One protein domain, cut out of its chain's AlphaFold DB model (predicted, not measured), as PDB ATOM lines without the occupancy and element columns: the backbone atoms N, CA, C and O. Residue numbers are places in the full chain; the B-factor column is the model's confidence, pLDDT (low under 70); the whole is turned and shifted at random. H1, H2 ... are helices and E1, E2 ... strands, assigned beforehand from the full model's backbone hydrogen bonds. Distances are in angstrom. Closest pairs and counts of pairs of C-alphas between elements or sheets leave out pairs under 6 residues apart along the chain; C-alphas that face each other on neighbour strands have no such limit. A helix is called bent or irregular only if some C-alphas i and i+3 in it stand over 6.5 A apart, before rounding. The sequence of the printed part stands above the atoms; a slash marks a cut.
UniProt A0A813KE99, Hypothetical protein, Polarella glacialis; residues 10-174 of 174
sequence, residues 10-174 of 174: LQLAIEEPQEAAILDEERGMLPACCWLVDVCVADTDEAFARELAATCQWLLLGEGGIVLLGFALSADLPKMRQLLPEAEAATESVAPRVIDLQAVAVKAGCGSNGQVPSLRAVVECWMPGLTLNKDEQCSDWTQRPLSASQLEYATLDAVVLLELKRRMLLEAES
ATOM      1  N   LEU A  10     238.135 172.562 124.827       95.56
ATOM      2  CA  LEU A  10     237.088 171.870 124.078       95.56
ATOM      3  C   LEU A  10     236.712 172.728 122.866       95.56
ATOM      4  O   LEU A  10     236.380 173.903 123.022       95.56
ATOM      5  N   GLN A  11     236.776 172.151 121.668       95.88
ATOM      6  CA  GLN A  11     236.434 172.827 120.417       95.88
ATOM      7  C   GLN A  11     235.079 172.325 119.914       95.88
ATOM      8  O   GLN A  11     234.881 171.121 119.755       95.88
ATOM      9  N   LEU A  12     234.141 173.237 119.661       95.69
ATOM     10  CA  LEU A  12     232.794 172.908 119.195       95.69
ATOM     11  C   LEU A  12     232.464 173.735 117.956       95.69
ATOM     12  O   LEU A  12     232.385 174.957 118.037       95.69
ATOM     13  N   ALA A  13     232.247 173.072 116.822       95.38
ATOM     14  CA  ALA A  13     231.796 173.717 115.592       95.38
ATOM     15  C   ALA A  13     230.319 173.404 115.329       95.38
ATOM     16  O   ALA A  13     229.881 172.262 115.481       95.38
ATOM     17  N   ILE A  14     229.563 174.421 114.921       92.94
ATOM     18  CA  ILE A  14     228.135 174.325 114.608       92.94
ATOM     19  C   ILE A  14     227.918 174.882 113.200       92.94
ATOM     20  O   ILE A  14     228.383 175.981 112.894       92.94
ATOM     21  N   GLU A  15     227.220 174.120 112.354       88.75
ATOM     22  CA  GLU A  15     226.780 174.575 111.028       88.75
ATOM     23  C   GLU A  15     225.862 175.797 111.200       88.75
ATOM     24  O   GLU A  15     224.886 175.742 111.955       88.75
ATOM     25  N   GLU A  16     226.157 176.907 110.520       80.19
ATOM     26  CA  GLU A  16     225.245 178.052 110.529       80.19
ATOM     27  C   GLU A  16     224.059 177.793 109.585       80.19
ATOM     28  O   GLU A  16     224.256 177.264 108.483       80.19
ATOM     29  N   PRO A  17     222.819 178.158 109.972       67.19
ATOM     30  CA  PRO A  17     221.674 178.040 109.083       67.19
ATOM     31  C   PRO A  17     221.917 178.868 107.820       67.19
ATOM     32  O   PRO A  17     222.029 180.090 107.879       67.19
ATOM     33  N   GLN A  18     221.966 178.214 106.662       62.09
ATOM     34  CA  GLN A  18     221.949 178.929 105.394       62.09
ATOM     35  C   GLN A  18     220.531 179.471 105.171       62.09
ATOM     36  O   GLN A  18     219.613 178.720 104.837       62.09
ATOM     37  N   GLU A  19     220.330 180.777 105.355       51.03
ATOM     38  CA  GLU A  19     219.131 181.458 104.862       51.03
ATOM     39  C   GLU A  19     219.125 181.391 103.334       51.03
ATOM     40  O   GLU A  19     219.721 182.246 102.695       51.03
ATOM     41  N   ALA A  20     218.499 180.352 102.761       43.62
ATOM     42  CA  ALA A  20     218.200 180.196 101.332       43.62
ATOM     43  C   ALA A  20     219.261 180.810 100.392       43.62
ATOM     44  O   ALA A  20     218.936 181.511  99.432       43.62
ATOM     45  N   ALA A  21     220.541 180.583 100.690       44.22
ATOM     46  CA  ALA A  21     221.621 181.049  99.854       44.22
ATOM     47  C   ALA A  21     221.705 180.042  98.717       44.22
ATOM     48  O   ALA A  21     221.986 178.864  98.929       44.22
ATOM     49  N   ILE A  22     221.332 180.526  97.535       44.72
ATOM     50  CA  ILE A  22     221.554 179.926  96.223       44.72
ATOM     51  C   ILE A  22     222.797 179.040  96.296       44.72
ATOM     52  O   ILE A  22     223.843 179.527  96.714       44.72
ATOM     53  N   LEU A  23     222.636 177.761  95.940       43.91
ATOM     54  CA  LEU A  23     223.709 176.784  95.786       43.91
ATOM     55  C   LEU A  23     224.799 177.389  94.896       43.91
ATOM     56  O   LEU A  23     224.760 177.258  93.675       43.91
ATOM     57  N   ASP A  24     225.738 178.100  95.506       44.34
ATOM     58  CA  ASP A  24     226.978 178.468  94.863       44.34
ATOM     59  C   ASP A  24     227.867 177.238  95.011       44.34
ATOM     60  O   ASP A  24     228.521 177.003  96.028       44.34
ATOM     61  N   GLU A  25     227.761 176.358  94.017       49.09
ATOM     62  CA  GLU A  25     228.490 175.094  93.922       49.09
ATOM     63  C   GLU A  25     230.017 175.299  93.792       49.09
ATOM     64  O   GLU A  25     230.783 174.330  93.746       49.09
ATOM     65  N   GLU A  26     230.508 176.544  93.806       49.41
ATOM     66  CA  GLU A  26     231.931 176.874  93.821       49.41
ATOM     67  C   GLU A  26     232.565 176.757  95.226       49.41
ATOM     68  O   GLU A  26     232.986 177.719  95.857       49.41
ATOM     69  N   ARG A  27     232.712 175.507  95.689       54.97
ATOM     70  CA  ARG A  27     233.850 174.993  96.497       54.97
ATOM     71  C   ARG A  27     234.286 175.762  97.769       54.97
ATOM     72  O   ARG A  27     235.443 175.628  98.174       54.97
ATOM     73  N   GLY A  28     233.407 176.499  98.442       63.59
ATOM     74  CA  GLY A  28     233.676 177.044  99.781       63.59
ATOM     75  C   GLY A  28     233.529 176.002 100.901       63.59
ATOM     76  O   GLY A  28     232.838 174.998 100.734       63.59
ATOM     77  N   MET A  29     234.166 176.233 102.056       68.50
ATOM     78  CA  MET A  29     233.813 175.517 103.294       68.50
ATOM     79  C   MET A  29     232.425 175.962 103.775       68.50
ATOM     80  O   MET A  29     232.040 177.111 103.560       68.50
ATOM     81  N   LEU A  30     231.694 175.071 104.454       73.31
ATOM     82  CA  LEU A  30     230.429 175.438 105.097       73.31
ATOM     83  C   LEU A  30     230.625 176.611 106.077       73.31
ATOM     84  O   LEU A  30     231.587 176.586 106.853       73.31
ATOM     85  N   PRO A  31     229.718 177.607 106.090       82.06
ATOM     86  CA  PRO A  31     229.716 178.612 107.141       82.06
ATOM     87  C   PRO A  31     229.456 177.919 108.482       82.06
ATOM     88  O   PRO A  31     228.515 177.133 108.630       82.06
ATOM     89  N   ALA A  32     230.330 178.181 109.446       88.81
ATOM     90  CA  ALA A  32     230.275 177.561 110.754       88.81
ATOM     91  C   ALA A  32     230.726 178.545 111.827       88.81
ATOM     92  O   ALA A  32     231.702 179.279 111.654       88.81
ATOM     93  N   CYS A  33     230.051 178.484 112.968       91.94
ATOM     94  CA  CYS A  33     230.515 179.118 114.188       91.94
ATOM     95  C   CYS A  33     231.359 178.103 114.967       91.94
ATOM     96  O   CYS A  33     230.959 176.945 115.104       91.94
ATOM     97  N   CYS A  34     232.517 178.522 115.480       95.00
ATOM     98  CA  CYS A  34     233.373 177.681 116.314       95.00
ATOM     99  C   CYS A  34     233.549 178.303 117.697       95.00
ATOM    100  O   CYS A  34     233.915 179.472 117.825       95.00
ATOM    101  N   TRP A  35     233.274 177.517 118.732       96.12
ATOM    102  CA  TRP A  35     233.461 177.883 120.127       96.12
ATOM    103  C   TRP A  35     234.673 177.141 120.678       96.12
ATOM    104  O   TRP A  35     234.731 175.910 120.656       96.12
ATOM    105  N   LEU A  36     235.633 177.904 121.196       97.00
ATOM    106  CA  LEU A  36     236.797 177.388 121.903       97.00
ATOM    107  C   LEU A  36     236.577 177.599 123.401       97.00
ATOM    108  O   LEU A  36     236.653 178.721 123.899       97.00
ATOM    109  N   VAL A  37     236.255 176.519 124.106       96.62
ATOM    110  CA  VAL A  37     235.912 176.548 125.529       96.62
ATOM    111  C   VAL A  37     237.151 176.216 126.351       96.62
ATOM    112  O   VAL A  37     237.668 175.099 126.296       96.62
ATOM    113  N   ASP A  38     237.621 177.197 127.116       95.75
ATOM    114  CA  ASP A  38     238.753 177.058 128.027       95.75
ATOM    115  C   ASP A  38     238.374 176.199 129.244       95.75
ATOM    116  O   ASP A  38     237.754 176.666 130.198       95.75
ATOM    117  N   VAL A  39     238.769 174.926 129.214       95.62
ATOM    118  CA  VAL A  39     238.453 173.959 130.276       95.62
ATOM    119  C   VAL A  39     239.245 174.250 131.554       95.62
ATOM    120  O   VAL A  39     238.787 173.913 132.644       95.62
ATOM    121  N   CYS A  40     240.399 174.916 131.460       93.88
ATOM    122  CA  CYS A  40     241.220 175.259 132.623       93.88
ATOM    123  C   CYS A  40     240.517 176.251 133.563       93.88
ATOM    124  O   CYS A  40     240.807 176.266 134.754       93.88
ATOM    125  N   VAL A  41     239.546 177.034 133.074       93.62
ATOM    126  CA  VAL A  41     238.752 177.949 133.918       93.62
ATOM    127  C   VAL A  41     237.990 177.193 135.014       93.62
ATOM    128  O   VAL A  41     237.842 177.707 136.127       93.62
ATOM    129  N   ALA A  42     237.591 175.943 134.751       93.31
ATOM    130  CA  ALA A  42     236.888 175.089 135.707       93.31
ATOM    131  C   ALA A  42     237.708 174.772 136.973       93.31
ATOM    132  O   ALA A  42     237.125 174.394 137.985       93.31
ATOM    133  N   ASP A  43     239.035 174.954 136.954       90.62
ATOM    134  CA  ASP A  43     239.879 174.808 138.152       90.62
ATOM    135  C   ASP A  43     239.635 175.885 139.204       90.62
ATOM    136  O   ASP A  43     239.919 175.690 140.385       90.62
ATOM    137  N   THR A  44     239.160 177.046 138.764       93.88
ATOM    138  CA  THR A  44     239.048 178.239 139.608       93.88
ATOM    139  C   THR A  44     237.624 178.761 139.729       93.88
ATOM    140  O   THR A  44     237.355 179.579 140.606       93.88
ATOM    141  N   ASP A  45     236.711 178.286 138.881       96.56
ATOM    142  CA  ASP A  45     235.307 178.686 138.861       96.56
ATOM    143  C   ASP A  45     234.394 177.453 138.916       96.56
ATOM    144  O   ASP A  45     234.167 176.760 137.922       96.56
ATOM    145  N   GLU A  46     233.840 177.190 140.101       95.50
ATOM    146  CA  GLU A  46     232.923 176.071 140.334       95.50
ATOM    147  C   GLU A  46     231.602 176.200 139.564       95.50
ATOM    148  O   GLU A  46     230.984 175.188 139.231       95.50
ATOM    149  N   ALA A  47     231.122 177.424 139.315       97.06
ATOM    150  CA  ALA A  47     229.891 177.620 138.559       97.06
ATOM    151  C   ALA A  47     230.121 177.257 137.093       97.06
ATOM    152  O   ALA A  47     229.346 176.483 136.531       97.06
ATOM    153  N   PHE A  48     231.231 177.724 136.519       96.44
ATOM    154  CA  PHE A  48     231.657 177.325 135.183       96.44
ATOM    155  C   PHE A  48     231.901 175.814 135.088       96.44
ATOM    156  O   PHE A  48     231.435 175.184 134.143       96.44
ATOM    157  N   ALA A  49     232.559 175.209 136.083       94.75
ATOM    158  CA  ALA A  49     232.795 173.766 136.116       94.75
ATOM    159  C   ALA A  49     231.486 172.959 136.050       94.75
ATOM    160  O   ALA A  49     231.401 171.985 135.303       94.75
ATOM    161  N   ARG A  50     230.444 173.385 136.780       95.38
ATOM    162  CA  ARG A  50     229.118 172.744 136.732       95.38
ATOM    163  C   ARG A  50     228.448 172.882 135.366       95.38
ATOM    164  O   ARG A  50     227.914 171.897 134.864       95.38
ATOM    165  N   GLU A  51     228.486 174.066 134.760       96.88
ATOM    166  CA  GLU A  51     227.902 174.293 133.428       96.88
ATOM    167  C   GLU A  51     228.653 173.519 132.336       96.88
ATOM    168  O   GLU A  51     228.039 172.924 131.447       96.88
ATOM    169  N   LEU A  52     229.984 173.451 132.428       95.94
ATOM    170  CA  LEU A  52     230.814 172.650 131.534       95.94
ATOM    171  C   LEU A  52     230.474 171.157 131.657       95.94
ATOM    172  O   LEU A  52     230.260 170.495 130.642       95.94
ATOM    173  N   ALA A  53     230.361 170.641 132.885       94.62
ATOM    174  CA  ALA A  53     229.962 169.261 133.153       94.62
ATOM    175  C   ALA A  53     228.578 168.941 132.568       94.62
ATOM    176  O   ALA A  53     228.424 167.956 131.842       94.62
ATOM    177  N   ALA A  54     227.586 169.802 132.821       94.31
ATOM    178  CA  ALA A  54     226.234 169.656 132.288       94.31
ATOM    179  C   ALA A  54     226.216 169.697 130.749       94.31
ATOM    180  O   ALA A  54     225.521 168.904 130.109       94.31
ATOM    181  N   THR A  55     227.034 170.562 130.143       93.75
ATOM    182  CA  THR A  55     227.191 170.647 128.685       93.75
ATOM    183  C   THR A  55     227.794 169.361 128.116       93.75
ATOM    184  O   THR A  55     227.249 168.797 127.167       93.75
ATOM    185  N   CYS A  56     228.874 168.840 128.708       93.44
ATOM    186  CA  CYS A  56     229.474 167.568 128.294       93.44
ATOM    187  C   CYS A  56     228.502 166.393 128.466       93.44
ATOM    188  O   CYS A  56     228.408 165.546 127.575       93.44
ATOM    189  N   GLN A  57     227.741 166.357 129.562       92.94
ATOM    190  CA  GLN A  57     226.707 165.348 129.792       92.94
ATOM    191  C   GLN A  57     225.641 165.410 128.697       92.94
ATOM    192  O   GLN A  57     225.297 164.387 128.107       92.94
ATOM    193  N   TRP A  58     225.143 166.605 128.380       91.88
ATOM    194  CA  TRP A  58     224.146 166.791 127.331       91.88
ATOM    195  C   TRP A  58     224.671 166.354 125.958       91.88
ATOM    196  O   TRP A  58     223.993 165.593 125.262       91.88
ATOM    197  N   LEU A  59     225.895 166.750 125.593       91.81
ATOM    198  CA  LEU A  59     226.535 166.370 124.331       91.81
ATOM    199  C   LEU A  59     226.709 164.849 124.199       91.81
ATOM    200  O   LEU A  59     226.368 164.286 123.159       91.81
ATOM    201  N   LEU A  60     227.207 164.185 125.246       90.69
ATOM    202  CA  LEU A  60     227.579 162.767 125.198       90.69
ATOM    203  C   LEU A  60     226.419 161.810 125.482       90.69
ATOM    204  O   LEU A  60     226.366 160.734 124.888       90.69
ATOM    205  N   LEU A  61     225.522 162.173 126.399       90.00
ATOM    206  CA  LEU A  61     224.509 161.279 126.974       90.00
ATOM    207  C   LEU A  61     223.075 161.783 126.804       90.00
ATOM    208  O   LEU A  61     222.147 161.002 126.984       90.00
ATOM    209  N   GLY A  62     222.875 163.067 126.488       83.62
ATOM    210  CA  GLY A  62     221.539 163.661 126.417       83.62
ATOM    211  C   GLY A  62     220.631 163.000 125.376       83.62
ATOM    212  O   GLY A  62     221.079 162.225 124.539       83.62
ATOM    213  N   GLU A  63     219.353 163.351 125.372       78.31
ATOM    214  CA  GLU A  63     218.433 163.034 124.276       78.31
ATOM    215  C   GLU A  63     218.155 164.333 123.512       78.31
ATOM    216  O   GLU A  63     217.922 165.380 124.117       78.31
ATOM    217  N   GLY A  64     218.254 164.324 122.182       73.12
ATOM    218  CA  GLY A  64     218.099 165.552 121.403       73.12
ATOM    219  C   GLY A  64     218.288 165.366 119.904       73.12
ATOM    220  O   GLY A  64     218.766 164.330 119.447       73.12
ATOM    221  N   GLY A  65     217.913 166.398 119.143       83.12
ATOM    222  CA  GLY A  65     217.950 166.404 117.676       83.12
ATOM    223  C   GLY A  65     219.300 166.772 117.048       83.12
ATOM    224  O   GLY A  65     219.362 166.927 115.834       83.12
ATOM    225  N   ILE A  66     220.363 166.941 117.842       87.56
ATOM    226  CA  ILE A  66     221.699 167.295 117.336       87.56
ATOM    227  C   ILE A  66     222.569 166.054 117.127       87.56
ATOM    228  O   ILE A  66     222.624 165.187 117.990       87.56
ATOM    229  N   VAL A  67     223.295 165.980 116.015       91.75
ATOM    230  CA  VAL A  67     224.305 164.937 115.774       91.75
ATOM    231  C   VAL A  67     225.663 165.473 116.212       91.75
ATOM    232  O   VAL A  67     226.066 166.544 115.765       91.75
ATOM    233  N   LEU A  68     226.365 164.741 117.077       94.31
ATOM    234  CA  LEU A  68     227.709 165.114 117.515       94.31
ATOM    235  C   LEU A  68     228.733 164.401 116.639       94.31
ATOM    236  O   LEU A  68     228.786 163.172 116.618       94.31
ATOM    237  N   LEU A  69     229.555 165.169 115.935       95.75
ATOM    238  CA  LEU A  69     230.679 164.639 115.173       95.75
ATOM    239  C   LEU A  69     231.943 164.708 116.022       95.75
ATOM    240  O   LEU A  69     232.190 165.705 116.696       95.75
ATOM    241  N   GLY A  70     232.766 163.674 115.945       95.69
ATOM    242  CA  GLY A  70     234.126 163.713 116.459       95.69
ATOM    243  C   GLY A  70     235.076 162.913 115.583       95.69
ATOM    244  O   GLY A  70     234.676 162.324 114.575       95.69
ATOM    245  N   PHE A  71     236.347 162.899 115.966       96.38
ATOM    246  CA  PHE A  71     237.391 162.178 115.252       96.38
ATOM    247  C   PHE A  71     238.309 161.485 116.253       96.38
ATOM    248  O   PHE A  71     238.906 162.155 117.088       96.38
ATOM    249  N   ALA A  72     238.430 160.157 116.165       93.38
ATOM    250  CA  ALA A  72     239.159 159.351 117.150       93.38
ATOM    251  C   ALA A  72     238.623 159.546 118.586       93.38
ATOM    252  O   ALA A  72     239.382 159.596 119.559       93.38
ATOM    253  N   LEU A  73     237.292 159.617 118.717       89.44
ATOM    254  CA  LEU A  73     236.591 159.975 119.956       89.44
ATOM    255  C   LEU A  73     236.956 159.069 121.130       89.44
ATOM    256  O   LEU A  73     236.935 159.511 122.274       89.44
ATOM    257  N   SER A  74     237.343 157.819 120.876       87.25
ATOM    258  CA  SER A  74     237.803 156.901 121.923       87.25
ATOM    259  C   SER A  74     238.942 157.468 122.780       87.25
ATOM    260  O   SER A  74     239.065 157.085 123.939       87.25
ATOM    261  N   ALA A  75     239.775 158.361 122.228       87.00
ATOM    262  CA  ALA A  75     240.859 159.008 122.964       87.00
ATOM    263  C   ALA A  75     240.391 160.213 123.802       87.00
ATOM    264  O   ALA A  75     241.018 160.531 124.815       87.00
ATOM    265  N   ASP A  76     239.299 160.871 123.407       88.62
ATOM    266  CA  ASP A  76     238.796 162.082 124.063       88.62
ATOM    267  C   ASP A  76     237.670 161.804 125.054       88.62
ATOM    268  O   ASP A  76     237.587 162.473 126.085       88.62
ATOM    269  N   LEU A  77     236.862 160.766 124.820       89.50
ATOM    270  CA  LEU A  77     235.780 160.366 125.719       89.50
ATOM    271  C   LEU A  77     236.244 160.151 127.167       89.50
ATOM    272  O   LEU A  77     235.581 160.685 128.056       89.50
ATOM    273  N   PRO A  78     237.370 159.463 127.459       89.56
ATOM    274  CA  PRO A  78     237.853 159.343 128.833       89.56
ATOM    275  C   PRO A  78     238.145 160.703 129.478       89.56
ATOM    276  O   PRO A  78     237.829 160.898 130.647       89.56
ATOM    277  N   LYS A  79     238.687 161.661 128.715       89.88
ATOM    278  CA  LYS A  79     239.009 163.006 129.214       89.88
ATOM    279  C   LYS A  79     237.745 163.831 129.455       89.88
ATOM    280  O   LYS A  79     237.633 164.492 130.477       89.88
ATOM    281  N   MET A  80     236.772 163.767 128.544       90.62
ATOM    282  CA  MET A  80     235.484 164.445 128.716       90.62
ATOM    283  C   MET A  80     234.687 163.856 129.886       90.62
ATOM    284  O   MET A  80     234.018 164.592 130.602       90.62
ATOM    285  N   ARG A  81     234.784 162.542 130.127       90.38
ATOM    286  CA  ARG A  81     234.121 161.880 131.261       90.38
ATOM    287  C   ARG A  81     234.650 162.297 132.619       90.38
ATOM    288  O   ARG A  81     233.880 162.293 133.569       90.38
ATOM    289  N   GLN A  82     235.915 162.698 132.709       90.00
ATOM    290  CA  GLN A  82     236.471 163.263 133.943       90.00
ATOM    291  C   GLN A  82     235.789 164.578 134.346       90.00
ATOM    292  O   GLN A  82     235.908 164.989 135.495       90.00
ATOM    293  N   LEU A  83     235.075 165.232 133.421       89.44
ATOM    294  CA  LEU A  83     234.272 166.419 133.707       89.44
ATOM    295  C   LEU A  83     232.858 166.079 134.193       89.44
ATOM    296  O   LEU A  83     232.160 166.967 134.666       89.44
ATOM    297  N   LEU A  84     232.403 164.831 134.045       89.12
ATOM    298  CA  LEU A  84     231.046 164.426 134.409       89.12
ATOM    299  C   LEU A  84     230.950 164.095 135.904       89.12
ATOM    300  O   LEU A  84     231.946 163.686 136.508       89.12
ATOM    301  N   PRO A  85     229.753 164.196 136.508       84.00
ATOM    302  CA  PRO A  85     229.541 163.646 137.838       84.00
ATOM    303  C   PRO A  85     229.771 162.124 137.839       84.00
ATOM    304  O   PRO A  85     229.634 161.444 136.821       84.00
ATOM    305  N   GLU A  86     230.152 161.580 138.997       83.19
ATOM    306  CA  GLU A  86     230.646 160.199 139.130       83.19
ATOM    307  C   GLU A  86     229.648 159.137 138.633       83.19
ATOM    308  O   GLU A  86     230.047 158.150 138.010       83.19
ATOM    309  N   ALA A  87     228.350 159.355 138.857       78.75
ATOM    310  CA  ALA A  87     227.298 158.432 138.434       78.75
ATOM    311  C   ALA A  87     227.224 158.297 136.902       78.75
ATOM    312  O   ALA A  87     227.036 157.200 136.376       78.75
ATOM    313  N   GLU A  88     227.412 159.398 136.178       80.88
ATOM    314  CA  GLU A  88     227.397 159.454 134.721       80.88
ATOM    315  C   GLU A  88     228.736 159.051 134.107       80.88
ATOM    316  O   GLU A  88     228.755 158.404 133.058       80.88
ATOM    317  N   ALA A  89     229.852 159.379 134.763       78.62
ATOM    318  CA  ALA A  89     231.196 159.029 134.305       78.62
ATOM    319  C   ALA A  89     231.396 157.507 134.159       78.62
ATOM    320  O   ALA A  89     232.160 157.063 133.299       78.62
ATOM    321  N   ALA A  90     230.671 156.708 134.951       77.75
ATOM    322  CA  ALA A  90     230.664 155.247 134.878       77.75
ATOM    323  C   ALA A  90     229.951 154.681 133.632       77.75
ATOM    324  O   ALA A  90     230.098 153.500 133.316       77.75
ATOM    325  N   THR A  91     229.172 155.494 132.912       78.81
ATOM    326  CA  THR A  91     228.439 155.041 131.725       78.81
ATOM    327  C   THR A  91     229.394 154.877 130.550       78.81
ATOM    328  O   THR A  91     229.909 155.862 130.034       78.81
ATOM    329  N   GLU A  92     229.607 153.641 130.084       78.44
ATOM    330  CA  GLU A  92     230.515 153.357 128.962       78.44
ATOM    331  C   GLU A  92     229.960 153.712 127.580       78.44
ATOM    332  O   GLU A  92     230.730 153.989 126.658       78.44
ATOM    333  N   SER A  93     228.641 153.767 127.431       84.00
ATOM    334  CA  SER A  93     227.990 154.143 126.180       84.00
ATOM    335  C   SER A  93     227.957 155.658 125.980       84.00
ATOM    336  O   SER A  93     227.811 156.421 126.930       84.00
ATOM    337  N   VAL A  94     228.022 156.086 124.724       88.50
ATOM    338  CA  VAL A  94     227.605 157.429 124.296       88.50
ATOM    339  C   VAL A  94     226.269 157.335 123.571       88.50
ATOM    340  O   VAL A  94     225.850 156.250 123.160       88.50
ATOM    341  N   ALA A  95     225.593 158.464 123.397       85.69
ATOM    342  CA  ALA A  95     224.359 158.514 122.640       85.69
ATOM    343  C   ALA A  95     224.566 158.040 121.184       85.69
ATOM    344  O   ALA A  95     225.599 158.324 120.576       85.69
ATOM    345  N   PRO A  96     223.562 157.392 120.563       85.94
ATOM    346  CA  PRO A  96     223.674 156.842 119.205       85.94
ATOM    347  C   PRO A  96     223.893 157.901 118.111       85.94
ATOM    348  O   PRO A  96     224.254 157.568 116.988       85.94
ATOM    349  N   ARG A  97     223.676 159.181 118.435       90.38
ATOM    350  CA  ARG A  97     223.893 160.336 117.550       90.38
ATOM    351  C   ARG A  97     225.337 160.851 117.552       90.38
ATOM    352  O   ARG A  97     225.611 161.866 116.919       90.38
ATOM    353  N   VAL A  98     226.228 160.207 118.305       92.44
ATOM    354  CA  VAL A  98     227.660 160.505 118.302       92.44
ATOM    355  C   VAL A  98     228.319 159.694 117.187       92.44
ATOM    356  O   VAL A  98     228.291 158.464 117.202       92.44
ATOM    357  N   ILE A  99     228.903 160.383 116.210       93.62
ATOM    358  CA  ILE A  99     229.523 159.786 115.027       93.62
ATOM    359  C   ILE A  99     231.024 160.063 115.058       93.62
ATOM    360  O   ILE A  99     231.455 161.214 115.049       93.62
ATOM    361  N   ASP A 100     231.822 158.995 115.037       95.38
ATOM    362  CA  ASP A 100     233.271 159.086 114.856       95.38
ATOM    363  C   ASP A 100     233.629 159.012 113.364       95.38
ATOM    364  O   ASP A 100     233.524 157.955 112.730       95.38
ATOM    365  N   LEU A 101     234.069 160.136 112.798       96.25
ATOM    366  CA  LEU A 101     234.439 160.231 111.387       96.25
ATOM    367  C   LEU A 101     235.716 159.453 111.047       96.25
ATOM    368  O   LEU A 101     235.882 159.056 109.893       96.25
ATOM    369  N   GLN A 102     236.585 159.148 112.018       95.56
ATOM    370  CA  GLN A 102     237.727 158.262 111.772       95.56
ATOM    371  C   GLN A 102     237.239 156.842 111.464       95.56
ATOM    372  O   GLN A 102     237.728 156.205 110.532       95.56
ATOM    373  N   ALA A 103     236.237 156.356 112.202       92.81
ATOM    374  CA  ALA A 103     235.655 155.039 111.962       92.81
ATOM    375  C   ALA A 103     234.945 154.964 110.599       92.81
ATOM    376  O   ALA A 103     235.011 153.931 109.929       92.81
ATOM    377  N   VAL A 104     234.298 156.054 110.170       93.56
ATOM    378  CA  VAL A 104     233.715 156.172 108.823       93.56
ATOM    379  C   VAL A 104     234.812 156.116 107.756       93.56
ATOM    380  O   VAL A 104     234.728 155.298 106.842       93.56
ATOM    381  N   ALA A 105     235.882 156.899 107.914       93.88
ATOM    382  CA  ALA A 105     237.001 156.928 106.976       93.88
ATOM    383  C   ALA A 105     237.698 155.562 106.839       93.88
ATOM    384  O   ALA A 105     237.990 155.127 105.726       93.88
ATOM    385  N   VAL A 106     237.912 154.851 107.953       92.88
ATOM    386  CA  VAL A 106     238.478 153.489 107.953       92.88
ATOM    387  C   VAL A 106     237.591 152.524 107.170       92.88
ATOM    388  O   VAL A 106     238.094 151.751 106.356       92.88
ATOM    389  N   LYS A 107     236.268 152.569 107.376       91.25
ATOM    390  CA  LYS A 107     235.317 151.719 106.639       91.25
ATOM    391  C   LYS A 107     235.312 152.016 105.139       91.25
ATOM    392  O   LYS A 107     235.132 151.092 104.353       91.25
ATOM    393  N   ALA A 108     235.548 153.268 104.758       90.25
ATOM    394  CA  ALA A 108     235.707 153.686 103.368       90.25
ATOM    395  C   ALA A 108     237.095 153.352 102.776       90.25
ATOM    396  O   ALA A 108     237.365 153.665 101.622       90.25
ATOM    397  N   GLY A 109     237.980 152.702 103.540       89.56
ATOM    398  CA  GLY A 109     239.295 152.267 103.070       89.56
ATOM    399  C   GLY A 109     240.390 153.332 103.155       89.56
ATOM    400  O   GLY A 109     241.474 153.121 102.615       89.56
ATOM    401  N   CYS A 110     240.152 154.454 103.838       88.06
ATOM    402  CA  CYS A 110     241.201 155.438 104.089       88.06
ATOM    403  C   CYS A 110     242.139 154.967 105.207       88.06
ATOM    404  O   CYS A 110     241.704 154.597 106.300       88.06
ATOM    405  N   GLY A 111     243.442 155.017 104.931       80.56
ATOM    406  CA  GLY A 111     244.499 154.530 105.813       80.56
ATOM    407  C   GLY A 111     245.385 153.500 105.117       80.56
ATOM    408  O   GLY A 111     245.318 153.303 103.905       80.56
ATOM    409  N   SER A 112     246.250 152.852 105.888       75.88
ATOM    410  CA  SER A 112     247.121 151.773 105.414       75.88
ATOM    411  C   SER A 112     246.951 150.535 106.293       75.88
ATOM    412  O   SER A 112     246.405 150.617 107.394       75.88
ATOM    413  N   ASN A 113     247.386 149.367 105.806       72.44
ATOM    414  CA  ASN A 113     247.219 148.102 106.526       72.44
ATOM    415  C   ASN A 113     247.744 148.201 107.968       72.44
ATOM    416  O   ASN A 113     248.949 148.280 108.201       72.44
ATOM    417  N   GLY A 114     246.815 148.161 108.927       69.88
ATOM    418  CA  GLY A 114     247.103 148.170 110.359       69.88
ATOM    419  C   GLY A 114     247.283 149.552 110.997       69.88
ATOM    420  O   GLY A 114     247.691 149.599 112.155       69.88
ATOM    421  N   GLN A 115     247.001 150.660 110.300       81.81
ATOM    422  CA  GLN A 115     247.073 152.016 110.860       81.81
ATOM    423  C   GLN A 115     245.779 152.794 110.594       81.81
ATOM    424  O   GLN A 115     245.357 152.946 109.447       81.81
ATOM    425  N   VAL A 116     245.167 153.319 111.660       89.25
ATOM    426  CA  VAL A 116     244.022 154.235 111.547       89.25
ATOM    427  C   VAL A 116     244.485 155.591 110.990       89.25
ATOM    428  O   VAL A 116     245.565 156.064 111.360       89.25
ATOM    429  N   PRO A 117     243.722 156.235 110.090       94.31
ATOM    430  CA  PRO A 117     244.140 157.481 109.469       94.31
ATOM    431  C   PRO A 117     244.063 158.647 110.462       94.31
ATOM    432  O   PRO A 117     243.133 158.759 111.260       94.31
ATOM    433  N   SER A 118     245.038 159.556 110.397       94.62
ATOM    434  CA  SER A 118     244.958 160.846 111.103       94.62
ATOM    435  C   SER A 118     243.919 161.766 110.456       94.62
ATOM    436  O   SER A 118     243.660 161.624 109.262       94.62
ATOM    437  N   LEU A 119     243.411 162.765 111.190       95.81
ATOM    438  CA  LEU A 119     242.469 163.751 110.642       95.81
ATOM    439  C   LEU A 119     243.012 164.403 109.365       95.81
ATOM    440  O   LEU A 119     242.329 164.428 108.350       95.81
ATOM    441  N   ARG A 120     244.289 164.808 109.368       95.56
ATOM    442  CA  ARG A 120     244.975 165.326 108.174       95.56
ATOM    443  C   ARG A 120     244.908 164.369 106.981       95.56
ATOM    444  O   ARG A 120     244.655 164.819 105.873       95.56
ATOM    445  N   ALA A 121     245.146 163.077 107.199       95.12
ATOM    446  CA  ALA A 121     245.135 162.088 106.118       95.12
ATOM    447  C   ALA A 121     243.721 161.900 105.547       95.12
ATOM    448  O   ALA A 121     243.557 161.771 104.338       95.12
ATOM    449  N   VAL A 122     242.699 161.939 106.408       96.31
ATOM    450  CA  VAL A 122     241.295 161.922 105.980       96.31
ATOM    451  C   VAL A 122     240.956 163.202 105.208       96.31
ATOM    452  O   VAL A 122     240.375 163.126 104.131       96.31
ATOM    453  N   VAL A 123     241.391 164.375 105.673       95.62
ATOM    454  CA  VAL A 123     241.235 165.641 104.937       95.62
ATOM    455  C   VAL A 123     241.880 165.576 103.556       95.62
ATOM    456  O   VAL A 123     241.215 165.867 102.574       95.62
ATOM    457  N   GLU A 124     243.132 165.135 103.454       94.69
ATOM    458  CA  GLU A 124     243.842 165.019 102.173       94.69
ATOM    459  C   GLU A 124     243.164 164.021 101.213       94.69
ATOM    460  O   GLU A 124     243.203 164.210  99.998       94.69
ATOM    461  N   CYS A 125     242.518 162.981 101.754       92.94
ATOM    462  CA  CYS A 125     241.799 161.964 100.988       92.94
ATOM    463  C   CYS A 125     240.466 162.484 100.419       92.94
ATOM    464  O   CYS A 125     240.208 162.313  99.231       92.94
ATOM    465  N   TRP A 126     239.638 163.146 101.237       93.12
ATOM    466  CA  TRP A 126     238.307 163.646 100.833       93.12
ATOM    467  C   TRP A 126     238.319 165.065 100.251       93.12
ATOM    468  O   TRP A 126     237.355 165.514  99.624       93.12
ATOM    469  N   MET A 127     239.402 165.809 100.457       92.31
ATOM    470  CA  MET A 127     239.570 167.178  99.977       92.31
ATOM    471  C   MET A 127     240.923 167.344  99.279       92.31
ATOM    472  O   MET A 127     241.815 168.014  99.807       92.31
ATOM    473  N   PRO A 128     241.095 166.762  98.074       90.62
ATOM    474  CA  PRO A 128     242.360 166.827  97.355       90.62
ATOM    475  C   PRO A 128     242.839 168.269  97.159       90.62
ATOM    476  O   PRO A 128     242.096 169.130  96.688       90.62
ATOM    477  N   GLY A 129     244.104 168.514  97.508       91.75
ATOM    478  CA  GLY A 129     244.724 169.842  97.468       91.75
ATOM    479  C   GLY A 129     244.647 170.624  98.782       91.75
ATOM    480  O   GLY A 129     245.310 171.653  98.889       91.75
ATOM    481  N   LEU A 130     243.907 170.138  99.786       92.25
ATOM    482  CA  LEU A 130     243.902 170.692 101.141       92.25
ATOM    483  C   LEU A 130     244.725 169.822 102.096       92.25
ATOM    484  O   LEU A 130     244.806 168.605 101.946       92.25
ATOM    485  N   THR A 131     245.334 170.455 103.097       93.94
ATOM    486  CA  THR A 131     246.097 169.778 104.151       93.94
ATOM    487  C   THR A 131     245.973 170.549 105.460       93.94
ATOM    488  O   THR A 131     245.836 171.771 105.453       93.94
ATOM    489  N   LEU A 132     246.029 169.835 106.584       93.44
ATOM    490  CA  LEU A 132     246.039 170.446 107.910       93.44
ATOM    491  C   LEU A 132     247.477 170.666 108.386       93.44
ATOM    492  O   LEU A 132     248.314 169.748 108.346       93.44
ATOM    493  N   ASN A 133     247.747 171.880 108.869       91.56
ATOM    494  CA  ASN A 133     248.970 172.162 109.610       91.56
ATOM    495  C   ASN A 133     248.965 171.355 110.926       91.56
ATOM    496  O   ASN A 133     247.908 171.119 111.493       91.56
ATOM    497  N   LYS A 134     250.135 170.891 111.377       92.06
ATOM    498  CA  LYS A 134     250.343 170.112 112.607       92.06
ATOM    499  C   LYS A 134     251.204 170.835 113.648       92.06
ATOM    500  O   LYS A 134     251.447 170.261 114.705       92.06
ATOM    501  N   ASP A 135     251.664 172.051 113.363       92.81
ATOM    502  CA  ASP A 135     252.650 172.756 114.193       92.81
ATOM    503  C   ASP A 135     252.192 172.932 115.652       92.81
ATOM    504  O   ASP A 135     252.989 172.768 116.573       92.81
ATOM    505  N   GLU A 136     250.897 173.172 115.880       95.50
ATOM    506  CA  GLU A 136     250.343 173.403 117.221       95.50
ATOM    507  C   GLU A 136     249.834 172.129 117.917       95.50
ATOM    508  O   GLU A 136     249.457 172.183 119.089       95.50
ATOM    509  N   GLN A 137     249.861 170.966 117.248       91.31
ATOM    510  CA  GLN A 137     249.298 169.708 117.764       91.31
ATOM    511  C   GLN A 137     249.870 169.329 119.141       91.31
ATOM    512  O   GLN A 137     249.145 168.849 120.011       91.31
ATOM    513  N   CYS A 138     251.169 169.569 119.340       93.06
ATOM    514  CA  CYS A 138     251.902 169.258 120.570       93.06
ATOM    515  C   CYS A 138     252.330 170.517 121.350       93.06
ATOM    516  O   CYS A 138     253.269 170.444 122.143       93.06
ATOM    517  N   SER A 139     251.697 171.668 121.097       93.44
ATOM    518  CA  SER A 139     251.973 172.916 121.818       93.44
ATOM    519  C   SER A 139     251.475 172.866 123.272       93.44
ATOM    520  O   SER A 139     250.754 171.949 123.677       93.44
ATOM    521  N   ASP A 140     251.866 173.853 124.083       94.62
ATOM    522  CA  ASP A 140     251.329 173.998 125.437       94.62
ATOM    523  C   ASP A 140     249.904 174.568 125.387       94.62
ATOM    524  O   ASP A 140     249.695 175.777 125.300       94.62
ATOM    525  N   TRP A 141     248.910 173.682 125.457       94.75
ATOM    526  CA  TRP A 141     247.490 174.044 125.482       94.75
ATOM    527  C   TRP A 141     247.003 174.563 126.843       94.75
ATOM    528  O   TRP A 141     245.846 174.972 126.960       94.75
ATOM    529  N   THR A 142     247.860 174.577 127.870       93.75
ATOM    530  CA  THR A 142     247.551 175.133 129.199       93.75
ATOM    531  C   THR A 142     247.985 176.591 129.347       93.75
ATOM    532  O   THR A 142     247.503 177.283 130.244       93.75
ATOM    533  N   GLN A 143     248.835 177.096 128.446       94.38
ATOM    534  CA  GLN A 143     249.296 178.483 128.491       94.38
ATOM    535  C   GLN A 143     248.147 179.475 128.279       94.38
ATOM    536  O   GLN A 143     247.255 179.241 127.461       94.38
ATOM    537  N   ARG A 144     248.174 180.617 128.976       94.81
ATOM    538  CA  ARG A 144     247.207 181.705 128.775       94.81
ATOM    539  C   ARG A 144     247.909 183.068 128.684       94.81
ATOM    540  O   ARG A 144     248.774 183.342 129.517       94.81
ATOM    541  N   PRO A 145     247.519 183.936 127.724       95.81
ATOM    542  CA  PRO A 145     246.538 183.681 126.660       95.81
ATOM    543  C   PRO A 145     247.053 182.657 125.629       95.81
ATOM    544  O   PRO A 145     248.260 182.490 125.476       95.81
ATOM    545  N   LEU A 146     246.138 181.982 124.925       97.06
ATOM    546  CA  LEU A 146     246.498 181.174 123.755       97.06
ATOM    547  C   LEU A 146     247.034 182.081 122.638       97.06
ATOM    548  O   LEU A 146     246.594 183.227 122.493       97.06
ATOM    549  N   SER A 147     247.973 181.576 121.838       97.38
ATOM    550  CA  SER A 147     248.470 182.303 120.667       97.38
ATOM    551  C   SER A 147     247.422 182.342 119.548       97.38
ATOM    552  O   SER A 147     246.513 181.514 119.485       97.38
ATOM    553  N   ALA A 148     247.574 183.279 118.606       97.44
ATOM    554  CA  ALA A 148     246.717 183.327 117.422       97.44
ATOM    555  C   ALA A 148     246.783 182.024 116.598       97.44
ATOM    556  O   ALA A 148     245.749 181.543 116.143       97.44
ATOM    557  N   SER A 149     247.972 181.422 116.470       97.25
ATOM    558  CA  SER A 149     248.163 180.152 115.759       97.25
ATOM    559  C   SER A 149     247.470 178.977 116.456       97.25
ATOM    560  O   SER A 149     246.866 178.147 115.783       97.25
ATOM    561  N   GLN A 150     247.477 178.929 117.793       97.56
ATOM    562  CA  GLN A 150     246.736 177.925 118.562       97.56
ATOM    563  C   GLN A 150     245.223 178.068 118.383       97.56
ATOM    564  O   GLN A 150     244.530 177.066 118.214       97.56
ATOM    565  N   LEU A 151     244.703 179.301 118.398       97.25
ATOM    566  CA  LEU A 151     243.278 179.561 118.168       97.25
ATOM    567  C   LEU A 151     242.856 179.140 116.754       97.25
ATOM    568  O   LEU A 151     241.827 178.484 116.597       97.25
ATOM    569  N   GLU A 152     243.653 179.473 115.736       96.06
ATOM    570  CA  GLU A 152     243.401 179.077 114.345       96.06
ATOM    571  C   GLU A 152     243.435 177.553 114.177       96.06
ATOM    572  O   GLU A 152     242.491 176.971 113.639       96.06
ATOM    573  N   TYR A 153     244.466 176.894 114.713       95.94
ATOM    574  CA  TYR A 153     244.590 175.437 114.691       95.94
ATOM    575  C   TYR A 153     243.388 174.754 115.362       95.94
ATOM    576  O   TYR A 153     242.741 173.899 114.758       95.94
ATOM    577  N   ALA A 154     243.047 175.159 116.591       96.44
ATOM    578  CA  ALA A 154     241.949 174.562 117.348       96.44
ATOM    579  C   ALA A 154     240.593 174.782 116.662       96.44
ATOM    580  O   ALA A 154     239.738 173.899 116.657       96.44
ATOM    581  N   THR A 155     240.408 175.951 116.046       95.50
ATOM    582  CA  THR A 155     239.208 176.249 115.261       95.50
ATOM    583  C   THR A 155     239.083 175.296 114.076       95.50
ATOM    584  O   THR A 155     238.015 174.719 113.857       95.50
ATOM    585  N   LEU A 156     240.172 175.106 113.326       94.69
ATOM    586  CA  LEU A 156     240.178 174.282 112.124       94.69
ATOM    587  C   LEU A 156     239.917 172.800 112.432       94.69
ATOM    588  O   LEU A 156     239.153 172.175 111.698       94.69
ATOM    589  N   ASP A 157     240.471 172.268 113.528       94.75
ATOM    590  CA  ASP A 157     240.279 170.871 113.956       94.75
ATOM    591  C   ASP A 157     238.796 170.519 114.199       94.75
ATOM    592  O   ASP A 157     238.388 169.384 113.949       94.75
ATOM    593  N   ALA A 158     237.966 171.484 114.614       95.81
ATOM    594  CA  ALA A 158     236.525 171.285 114.781       95.81
ATOM    595  C   ALA A 158     235.728 171.560 113.497       95.81
ATOM    596  O   ALA A 158     234.890 170.750 113.094       95.81
ATOM    597  N   VAL A 159     235.983 172.691 112.829       95.25
ATOM    598  CA  VAL A 159     235.199 173.116 111.653       95.25
ATOM    599  C   VAL A 159     235.359 172.135 110.491       95.25
ATOM    600  O   VAL A 159     234.393 171.846 109.782       95.25
ATOM    601  N   VAL A 160     236.552 171.563 110.310       95.25
ATOM    602  CA  VAL A 160     236.818 170.631 109.209       95.25
ATOM    603  C   VAL A 160     235.964 169.359 109.279       95.25
ATOM    604  O   VAL A 160     235.696 168.750 108.244       95.25
ATOM    605  N   LEU A 161     235.477 168.970 110.464       96.31
ATOM    606  CA  LEU A 161     234.616 167.794 110.625       96.31
ATOM    607  C   LEU A 161     233.252 167.977 109.948       96.31
ATOM    608  O   LEU A 161     232.721 167.016 109.389       96.31
ATOM    609  N   LEU A 162     232.709 169.199 109.950       94.75
ATOM    610  CA  LEU A 162     231.447 169.517 109.273       94.75
ATOM    611  C   LEU A 162     231.587 169.323 107.758       94.75
ATOM    612  O   LEU A 162     230.775 168.646 107.124       94.75
ATOM    613  N   GLU A 163     232.673 169.848 107.189       92.88
ATOM    614  CA  GLU A 163     232.964 169.733 105.760       92.88
ATOM    615  C   GLU A 163     233.311 168.290 105.355       92.88
ATOM    616  O   GLU A 163     232.845 167.814 104.318       92.88
ATOM    617  N   LEU A 164     234.057 167.552 106.187       94.69
ATOM    618  CA  LEU A 164     234.320 166.126 105.967       94.69
ATOM    619  C   LEU A 164     233.025 165.316 105.907       94.69
ATOM    620  O   LEU A 164     232.814 164.568 104.955       94.69
ATOM    621  N   LYS A 165     232.137 165.492 106.893       94.50
ATOM    622  CA  LYS A 165     230.836 164.813 106.935       94.50
ATOM    623  C   LYS A 165     230.003 165.137 105.696       94.50
ATOM    624  O   LYS A 165     229.446 164.219 105.099       94.50
ATOM    625  N   ARG A 166     229.966 166.401 105.257       91.62
ATOM    626  CA  ARG A 166     229.279 166.800 104.017       91.62
ATOM    627  C   ARG A 166     229.805 166.033 102.800       91.62
ATOM    628  O   ARG A 166     229.012 165.489 102.040       91.62
ATOM    629  N   ARG A 167     231.127 165.960 102.622       91.06
ATOM    630  CA  ARG A 167     231.737 165.274 101.467       91.06
ATOM    631  C   ARG A 167     231.554 163.763 101.502       91.06
ATOM    632  O   ARG A 167     231.219 163.181 100.479       91.06
ATOM    633  N   MET A 168     231.703 163.151 102.675       92.50
ATOM    634  CA  MET A 168     231.469 161.716 102.857       92.50
ATOM    635  C   MET A 168     230.020 161.318 102.538       92.50
ATOM    636  O   MET A 168     229.796 160.242 101.993       92.50
ATOM    637  N   LEU A 169     229.038 162.173 102.852       87.56
ATOM    638  CA  LEU A 169     227.635 161.929 102.504       87.56
ATOM    639  C   LEU A 169     227.388 162.030 100.995       87.56
ATOM    640  O   LEU A 169     226.771 161.133 100.431       87.56
ATOM    641  N   LEU A 170     227.916 163.066 100.336       85.50
ATOM    642  CA  LEU A 170     227.774 163.236  98.883       85.50
ATOM    643  C   LEU A 170     228.366 162.056  98.094       85.50
ATOM    644  O   LEU A 170     227.784 161.618  97.104       85.50
ATOM    645  N   GLU A 171     229.504 161.518  98.539       82.31
ATOM    646  CA  GLU A 171     230.099 160.323  97.929       82.31
ATOM    647  C   GLU A 171     229.272 159.056  98.170       82.31
ATOM    648  O   GLU A 171     229.212 158.205  97.291       82.31
ATOM    649  N   ALA A 172     228.623 158.916  99.329       79.00
ATOM    650  CA  ALA A 172     227.777 157.759  99.627       79.00
ATOM    651  C   ALA A 172     226.466 157.735  98.813       79.00
ATOM    652  O   ALA A 172     225.854 156.676  98.676       79.00
ATOM    653  N   GLU A 173     226.030 158.890  98.308       74.62
ATOM    654  CA  GLU A 173     224.841 159.050  97.461       74.62
ATOM    655  C   GLU A 173     225.136 158.915  95.951       74.62
ATOM    656  O   GLU A 173     224.193 158.870  95.158       74.62
ATOM    657  N   SER A 174     226.416 158.846  95.560       61.16
ATOM    658  CA  SER A 174     226.892 158.755  94.166       61.16
ATOM    659  C   SER A 174     227.131 157.313  93.710       61.16
ATOM    660  O   SER A 174     226.834 157.020  92.529       61.16
TER     661      SER A 174
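AT A GLANCE: This is residues 10 to 174 of the 174 residues of the protein "Hypothetical protein" of Polarella glacialis (UniProt A0A813KE99). One long helix, H7, runs through the domain, with the antiparallel hairpin E1 and E2 packed on its residues 151 to 163 and the small parallel pair E3 and E4 near its residues 157 to 165. H1 and H2 follow E2 and fold back toward E3, H3 and H4 link E3 to E4, H5 and H6 lie toward the later part of H7, and residues 19 to 27, in the loop between E1 and E2, stick out. The printed part has 165 residues, with seven named helices and four named strands in the order E1 E2 H1 H2 E3 H3 H4 E4 H5 H6 H7, class mixed. The whole is compact, with a radius of gyration of the C-alphas of 17.0 A and spans of 48 by 42 by 35 A.

IN THESE COORDINATES: E1 is residues 10 to 15, 16.8 A long, from C-alpha 10 at (237.088, 171.870, 124.078); E2 is residues 32 to 38, 19.2 A. H7, residues 148 to 172, is 36.5 A long, ends with C-alpha 172 at (227.777, 157.759, 99.627), and has a kink of 27 degrees near residue 158. H1 is residues 39 to 43 and H2 residues 46 to 61, 21.6 A. E3 is residues 68 to 70, H3 73 to 81, H4 86 to 89, E4 98 to 100, H5 101 to 107 and H6 119 to 126. H3 is only just irregular: C-alphas 75 and 78 are 6.6 A apart.

HOW THE PARTS SIT: E1 and E2 are an antiparallel hairpin, with N 12 and O 35 at 2.9 A. H7 comes closest to E1 at the C-alphas of Ala 13 and Val 159, 5.2 A, and to E2 at Cys 34 and Thr 155, 6.1 A. The closest C-alphas of E3 and H7 are Leu 69 and Leu 161, 6.8 A. E3 and E4 are parallel, with N 99 and O 68 at 2.8 A; with H3 and H4 between them they form a strand-helix-strand unit, two parallel strands joined through helices, with a right-handed crossover. H2 touches H1 with residues 48 to 52 alone, closest C-alphas Ala 42 and Ala 49, 4.3 A. H3 and H4 are close but not clearly touching, at Arg 81 and Ala 89, 5.1 A. H7 touches H6 with residues 160 to 168 alone, the closest C-alphas being those of Trp 126 and Arg 167, 6.8 A apart, at a steep tilt of 38 degrees, the same way. H5 and H6 only just touch, with 3 pairs of C-alphas within 8 A, the closest Ala 105 and Val 122, 6.7 A. H2 and H7 are apart. Every O i to N i+4 pair is within hydrogen-bond range in H2, H5 and H6; H3 has 3 of 5, H7 17 of 21, H1 0 of 1 but 2 of 2 O i to N i+3 pairs, and H4 is too short for an i+4 pair.

THE WHOLE: The C-alphas of Thr 44 and Ser 174 are the two farthest apart, 50.9 A. The printed part has no cut. The links E1 to E2, H5 to H6 and H6 to H7 are long. Mean pLDDT of the printed part is 87.8; residues 17 to 29, 114 and 174 are under 70.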